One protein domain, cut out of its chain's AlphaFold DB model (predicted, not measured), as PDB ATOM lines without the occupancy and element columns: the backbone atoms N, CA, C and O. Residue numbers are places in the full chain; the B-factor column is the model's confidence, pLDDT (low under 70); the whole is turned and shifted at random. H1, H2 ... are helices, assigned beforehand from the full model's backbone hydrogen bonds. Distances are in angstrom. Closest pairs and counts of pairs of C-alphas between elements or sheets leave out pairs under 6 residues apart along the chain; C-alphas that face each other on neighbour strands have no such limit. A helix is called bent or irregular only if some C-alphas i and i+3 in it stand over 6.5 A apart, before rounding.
ATOM      1  N   LYS A  11     -14.021 -20.443 -54.706       58.47
ATOM      2  CA  LYS A  11     -14.897 -19.296 -54.417       58.47
ATOM      3  C   LYS A  11     -14.350 -18.004 -55.023       58.47
ATOM      4  O   LYS A  11     -15.113 -17.215 -55.570       58.47
ATOM      5  N   TRP A  12     -13.031 -17.818 -54.971       67.00
ATOM      6  CA  TRP A  12     -12.369 -16.660 -55.571       67.00
ATOM      7  C   TRP A  12     -12.358 -16.730 -57.098       67.00
ATOM      8  O   TRP A  12     -12.574 -15.703 -57.735       67.00
ATOM      9  N   THR A  13     -12.203 -17.916 -57.695       71.19
ATOM     10  CA  THR A  13     -12.300 -18.076 -59.155       71.19
ATOM     11  C   THR A  13     -13.716 -17.841 -59.669       71.19
ATOM     12  O   THR A  13     -13.869 -17.202 -60.702       71.19
ATOM     13  N   LEU A  14     -14.758 -18.281 -58.949       71.00
ATOM     14  CA  LEU A  14     -16.151 -17.989 -59.314       71.00
ATOM     15  C   LEU A  14     -16.490 -16.501 -59.155       71.00
ATOM     16  O   LEU A  14     -17.157 -15.935 -60.017       71.00
ATOM     17  N   ALA A  15     -15.994 -15.850 -58.099       72.94
ATOM     18  CA  ALA A  15     -16.167 -14.411 -57.911       72.94
ATOM     19  C   ALA A  15     -15.457 -13.602 -59.010       72.94
ATOM     20  O   ALA A  15     -16.056 -12.703 -59.594       72.94
ATOM     21  N   LEU A  16     -14.213 -13.957 -59.351       76.75
ATOM     22  CA  LEU A  16     -13.470 -13.341 -60.455       76.75
ATOM     23  C   LEU A  16     -14.136 -13.596 -61.808       76.75
ATOM     24  O   LEU A  16     -14.263 -12.664 -62.594       76.75
ATOM     25  N   ALA A  17     -14.609 -14.816 -62.066       77.81
ATOM     26  CA  ALA A  17     -15.353 -15.133 -63.282       77.81
ATOM     27  C   ALA A  17     -16.648 -14.313 -63.371       77.81
ATOM     28  O   ALA A  17     -16.931 -13.752 -64.424       77.81
ATOM     29  N   GLY A  18     -17.387 -14.169 -62.266       73.56
ATOM     30  CA  GLY A  18     -18.586 -13.333 -62.192       73.56
ATOM     31  C   GLY A  18     -18.302 -11.847 -62.434       73.56
ATOM     32  O   GLY A  18     -19.037 -11.200 -63.177       73.56
ATOM     33  N   ILE A  19     -17.210 -11.313 -61.880       79.50
ATOM     34  CA  ILE A  19     -16.779  -9.923 -62.107       79.50
ATOM     35  C   ILE A  19     -16.336  -9.722 -63.559       79.50
ATOM     36  O   ILE A  19     -16.710  -8.726 -64.172       79.50
ATOM     37  N   LEU A  20     -15.583 -10.663 -64.134       76.12
ATOM     38  CA  LEU A  20     -15.135 -10.598 -65.528       76.12
ATOM     39  C   LEU A  20     -16.308 -10.702 -66.508       76.12
ATOM     40  O   LEU A  20     -16.373  -9.925 -67.458       76.12
ATOM     41  N   LEU A  21     -17.269 -11.594 -66.252       77.75
ATOM     42  CA  LEU A  21     -18.517 -11.687 -67.013       77.75
ATOM     43  C   LEU A  21     -19.351 -10.411 -66.875       77.75
ATOM     44  O   LEU A  21     -19.823  -9.886 -67.879       77.75
ATOM     45  N   GLY A  22     -19.485  -9.871 -65.662       73.44
ATOM     46  CA  GLY A  22     -20.197  -8.619 -65.407       73.44
ATOM     47  C   GLY A  22     -19.551  -7.419 -66.101       73.44
ATOM     48  O   GLY A  22     -20.251  -6.621 -66.720       73.44
ATOM     49  N   ALA A  23     -18.221  -7.316 -66.072       73.31
ATOM     50  CA  ALA A  23     -17.464  -6.257 -66.735       73.31
ATOM     51  C   ALA A  23     -17.504  -6.385 -68.265       73.31
ATOM     52  O   ALA A  23     -17.650  -5.378 -68.957       73.31
ATOM     53  N   ALA A  24     -17.438  -7.607 -68.803       72.81
ATOM     54  CA  ALA A  24     -17.625  -7.860 -70.229       72.81
ATOM     55  C   ALA A  24     -19.048  -7.492 -70.674       72.81
ATOM     56  O   ALA A  24     -19.218  -6.834 -71.699       72.81
ATOM     57  N   PHE A  25     -20.063  -7.830 -69.875       75.50
ATOM     58  CA  PHE A  25     -21.450  -7.453 -70.137       75.50
ATOM     59  C   PHE A  25     -21.637  -5.930 -70.080       75.50
ATOM     60  O   PHE A  25     -22.213  -5.355 -70.999       75.50
ATOM     61  N   LEU A  26     -21.070  -5.252 -69.073       72.00
ATOM     62  CA  LEU A  26     -21.070  -3.787 -68.989       72.00
ATOM     63  C   LEU A  26     -20.329  -3.137 -70.161       72.00
ATOM     64  O   LEU A  26     -20.789  -2.125 -70.675       72.00
ATOM     65  N   GLY A  27     -19.200  -3.701 -70.594       65.19
ATOM     66  CA  GLY A  27     -18.407  -3.197 -71.713       65.19
ATOM     67  C   GLY A  27     -19.130  -3.346 -73.052       65.19
ATOM     68  O   GLY A  27     -19.132  -2.417 -73.859       65.19
ATOM     69  N   VAL A  28     -19.810  -4.477 -73.263       65.81
ATOM     70  CA  VAL A  28     -20.698  -4.680 -74.413       65.81
ATOM     71  C   VAL A  28     -21.866  -3.701 -74.338       65.81
ATOM     72  O   VAL A  28     -22.116  -3.015 -75.316       65.81
ATOM     73  N   VAL A  29     -22.522  -3.531 -73.190       64.31
ATOM     74  CA  VAL A  29     -23.612  -2.554 -73.032       64.31
ATOM     75  C   VAL A  29     -23.120  -1.120 -73.287       64.31
ATOM     76  O   VAL A  29     -23.726  -0.413 -74.083       64.31
ATOM     77  N   ALA A  30     -21.980  -0.703 -72.733       63.72
ATOM     78  CA  ALA A  30     -21.418   0.639 -72.912       63.72
ATOM     79  C   ALA A  30     -21.026   0.940 -74.369       63.72
ATOM     80  O   ALA A  30     -21.258   2.045 -74.858       63.72
ATOM     81  N   LYS A  31     -20.465  -0.041 -75.088       60.50
ATOM     82  CA  LYS A  31     -20.089   0.113 -76.503       60.50
ATOM     83  C   LYS A  31     -21.296  -0.018 -77.443       60.50
ATOM     84  O   LYS A  31     -21.285   0.536 -78.539       60.50
ATOM     85  N   SER A  32     -22.332  -0.738 -77.015       53.91
ATOM     86  CA  SER A  32     -23.498  -1.090 -77.827       53.91
ATOM     87  C   SER A  32     -24.680  -0.128 -77.633       53.91
ATOM     88  O   SER A  32     -25.442   0.058 -78.575       53.91
ATOM     89  N   LEU A  33     -24.764   0.604 -76.510       54.47
ATOM     90  CA  LEU A  33     -25.722   1.706 -76.275       54.47
ATOM     91  C   LEU A  33     -25.621   2.856 -77.302       54.47
ATOM     92  O   LEU A  33     -26.537   3.664 -77.405       54.47
ATOM     93  N   VAL A  34     -24.544   2.907 -78.095       59.72
ATOM     94  CA  VAL A  34     -24.374   3.838 -79.228       59.72
ATOM     95  C   VAL A  34     -25.098   3.348 -80.494       59.72
ATOM     96  O   VAL A  34     -25.373   4.127 -81.403       59.72
ATOM     97  N   SER A  35     -25.468   2.066 -80.565       71.25
ATOM     98  CA  SER A  35     -26.230   1.506 -81.678       71.25
ATOM     99  C   SER A  35     -27.695   1.313 -81.284       71.25
ATOM    100  O   SER A  35     -28.040   0.531 -80.397       71.25
ATOM    101  N   TRP A  36     -28.590   1.990 -82.002       81.50
ATOM    102  CA  TRP A  36     -30.044   1.818 -81.895       81.50
ATOM    103  C   TRP A  36     -30.477   0.337 -81.887       81.50
ATOM    104  O   TRP A  36     -31.395  -0.047 -81.169       81.50
ATOM    105  N   LYS A  37     -29.767  -0.529 -82.623       83.31
ATOM    106  CA  LYS A  37     -30.033  -1.976 -82.685       83.31
ATOM    107  C   LYS A  37     -29.834  -2.685 -81.344       83.31
ATOM    108  O   LYS A  37     -30.609  -3.572 -81.008       83.31
ATOM    109  N   ALA A  38     -28.822  -2.307 -80.570       80.31
ATOM    110  CA  ALA A  38     -28.583  -2.920 -79.270       80.31
ATOM    111  C   ALA A  38     -29.530  -2.401 -78.197       80.31
ATOM    112  O   ALA A  38     -29.940  -3.172 -77.336       80.31
ATOM    113  N   LEU A  39     -29.915  -1.123 -78.283       82.56
ATOM    114  CA  LEU A  39     -31.002  -0.590 -77.470       82.56
ATOM    115  C   LEU A  39     -32.290  -1.377 -77.738       82.56
ATOM    116  O   LEU A  39     -32.936  -1.810 -76.790       82.56
ATOM    117  N   LEU A  40     -32.621  -1.630 -79.010       88.19
ATOM    118  CA  LEU A  40     -33.773  -2.453 -79.379       88.19
ATOM    119  C   LEU A  40     -33.664  -3.887 -78.853       88.19
ATOM    120  O   LEU A  40     -34.643  -4.393 -78.320       88.19
ATOM    121  N   LEU A  41     -32.499  -4.535 -78.961       88.75
ATOM    122  CA  LEU A  41     -32.298  -5.886 -78.421       88.75
ATOM    123  C   LEU A  41     -32.438  -5.923 -76.897       88.75
ATOM    124  O   LEU A  41     -33.105  -6.806 -76.363       88.75
ATOM    125  N   LEU A  42     -31.851  -4.954 -76.194       87.69
ATOM    126  CA  LEU A  42     -31.968  -4.843 -74.744       87.69
ATOM    127  C   LEU A  42     -33.435  -4.641 -74.357       87.69
ATOM    128  O   LEU A  42     -33.952  -5.366 -73.514       87.69
ATOM    129  N   LEU A  43     -34.136  -3.725 -75.018       89.38
ATOM    130  CA  LEU A  43     -35.543  -3.443 -74.752       89.38
ATOM    131  C   LEU A  43     -36.432  -4.660 -75.070       89.38
ATOM    132  O   LEU A  43     -37.304  -4.997 -74.274       89.38
ATOM    133  N   ALA A  44     -36.149  -5.382 -76.157       91.19
ATOM    134  CA  ALA A  44     -36.858  -6.598 -76.551       91.19
ATOM    135  C   ALA A  44     -36.703  -7.758 -75.554       91.19
ATOM    136  O   ALA A  44     -37.576  -8.615 -75.506       91.19
ATOM    137  N   VAL A  45     -35.634  -7.793 -74.751       92.31
ATOM    138  CA  VAL A  45     -35.431  -8.824 -73.715       92.31
ATOM    139  C   VAL A  45     -35.887  -8.332 -72.341       92.31
ATOM    140  O   VAL A  45     -36.640  -9.014 -71.646       92.31
ATOM    141  N   PHE A  46     -35.468  -7.131 -71.940       90.88
ATOM    142  CA  PHE A  46     -35.714  -6.613 -70.597       90.88
ATOM    143  C   PHE A  46     -37.160  -6.185 -70.376       90.88
ATOM    144  O   PHE A  46     -37.670  -6.398 -69.282       90.88
ATOM    145  N   VAL A  47     -37.846  -5.620 -71.375       92.81
ATOM    146  CA  VAL A  47     -39.259  -5.237 -71.213       92.81
ATOM    147  C   VAL A  47     -40.147  -6.455 -70.956       92.81
ATOM    148  O   VAL A  47     -40.856  -6.435 -69.949       92.81
ATOM    149  N   PRO A  48     -40.122  -7.535 -71.763       91.12
ATOM    150  CA  PRO A  48     -40.931  -8.712 -71.459       91.12
ATOM    151  C   PRO A  48     -40.490  -9.403 -70.168       91.12
ATOM    152  O   PRO A  48     -41.357  -9.814 -69.404       91.12
ATOM    153  N   ALA A  49     -39.188  -9.470 -69.860       88.62
ATOM    154  CA  ALA A  49     -38.721 -10.024 -68.587       88.62
ATOM    155  C   ALA A  49     -39.226  -9.212 -67.378       88.62
ATOM    156  O   ALA A  49     -39.696  -9.784 -66.393       88.62
ATOM    157  N   PHE A  50     -39.191  -7.880 -67.465       90.75
ATOM    158  CA  PHE A  50     -39.696  -6.981 -66.430       90.75
ATOM    159  C   PHE A  50     -41.214  -7.091 -66.279       90.75
ATOM    160  O   PHE A  50     -41.713  -7.207 -65.162       90.75
ATOM    161  N   LEU A  51     -41.957  -7.111 -67.390       90.75
ATOM    162  CA  LEU A  51     -43.406  -7.303 -67.376       90.75
ATOM    163  C   LEU A  51     -43.781  -8.664 -66.789       90.75
ATOM    164  O   LEU A  51     -44.691  -8.731 -65.967       90.75
ATOM    165  N   LEU A  52     -43.075  -9.732 -67.164       85.75
ATOM    166  CA  LEU A  52     -43.292 -11.068 -66.619       85.75
ATOM    167  C   LEU A  52     -43.027 -11.089 -65.110       85.75
ATOM    168  O   LEU A  52     -43.888 -11.524 -64.351       85.75
ATOM    169  N   SER A  53     -41.896 -10.541 -64.661       85.25
ATOM    170  CA  SER A  53     -41.557 -10.424 -63.237       85.25
ATOM    171  C   SER A  53     -42.602  -9.616 -62.456       85.25
ATOM    172  O   SER A  53     -43.061 -10.033 -61.392       85.25
ATOM    173  N   TYR A  54     -43.068  -8.497 -63.014       87.56
ATOM    174  CA  TYR A  54     -44.133  -7.688 -62.421       87.56
ATOM    175  C   TYR A  54     -45.470  -8.433 -62.332       87.56
ATOM    176  O   TYR A  54     -46.213  -8.289 -61.361       87.56
ATOM    177  N   ARG A  55     -45.809  -9.232 -63.348       86.75
ATOM    178  CA  ARG A  55     -47.026 -10.050 -63.333       86.75
ATOM    179  C   ARG A  55     -46.929 -11.162 -62.295       86.75
ATOM    180  O   ARG A  55     -47.886 -11.347 -61.552       86.75
ATOM    181  N   LEU A  56     -45.781 -11.834 -62.202       81.75
ATOM    182  CA  LEU A  56     -45.527 -12.879 -61.210       81.75
ATOM    183  C   LEU A  56     -45.557 -12.327 -59.779       81.75
ATOM    184  O   LEU A  56     -46.170 -12.940 -58.913       81.75
ATOM    185  N   SER A  57     -44.994 -11.141 -59.530       81.12
ATOM    186  CA  SER A  57     -44.997 -10.535 -58.189       81.12
ATOM    187  C   SER A  57     -46.389 -10.126 -57.697       81.12
ATOM    188  O   SER A  57     -46.621 -10.060 -56.491       81.12
ATOM    189  N   LYS A  58     -47.328  -9.873 -58.616       85.31
ATOM    190  CA  LYS A  58     -48.739  -9.596 -58.302       85.31
ATOM    191  C   LYS A  58     -49.637 -10.828 -58.309       85.31
ATOM    192  O   LYS A  58     -50.789 -10.734 -57.884       85.31
ATOM    193  N   ALA A  59     -49.165 -11.947 -58.841       85.25
ATOM    194  CA  ALA A  59     -49.964 -13.153 -58.927       85.25
ATOM    195  C   ALA A  59     -50.159 -13.767 -57.535       85.25
ATOM    196  O   ALA A  59     -49.287 -13.693 -56.668       85.25
TER     197      ALA A  59
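This is residues 11 to 59 of the 156 residues of an uncharacterized protein of Haladaptatus litoreus (UniProt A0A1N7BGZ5). Two long helices, H1 and H2, meet at their ends in an open V, with a tight link at the point and nothing between the two arms. H1 is one arm, running toward the point from the first printed residue, and H2 is the other, running away from it; residues 11 to 27, which belong to H1, stand free, and so do residues 43 to 59, of which 43 to 58 belong to H2. The printed part has 49 residues with two named helices, H1 then H2, and no named strand; the class is all helix. It is flat, spanning 38 by 32 by 9 A, and only just extended, close to loose, with a radius of gyration of the C-alphas of 14.7 A.

H1 is residues 11 to 32, 30.9 A from first to last C-alpha. It begins at C-alpha 11, at (-14.897, -19.296, -54.417), and ends at C-alpha 32, at (-23.498, -1.090, -77.827). Residues 33 to 35 link it to H2, residues 36 to 58, which is 32.2 A from first to last C-alpha. H2 ends at C-alpha 58, at (-48.739, -9.596, -58.302). H2 is neither bent nor irregular, but only just: C-alphas 44 and 47 are 6.0 A apart.

H1 and H2 only just touch, with 3 pairs of C-alphas within 8 A, and they touch only at the corner by their link. H1 touches with residues 29 to 32 alone, H2 with residues 38 to 39 alone. Their closest C-alphas, those of Ser 32 and Ala 38, are 5.6 A apart. The helices run opposite ways at a steep tilt of 56 degrees. Their centres are 20.9 A apart. In H1 every O i to N i+4 pair is within hydrogen-bond range; in H2 18 of 19 are.

The two C-alphas farthest apart, those of Thr 13 and Ala 59, are 38.0 A from each other. The printed part has no cut, and the link from H1 to H2 is tight. The mean pLDDT of the printed part is 77.9; residues 11 to 12 and 27 to 34 of the model are under 70.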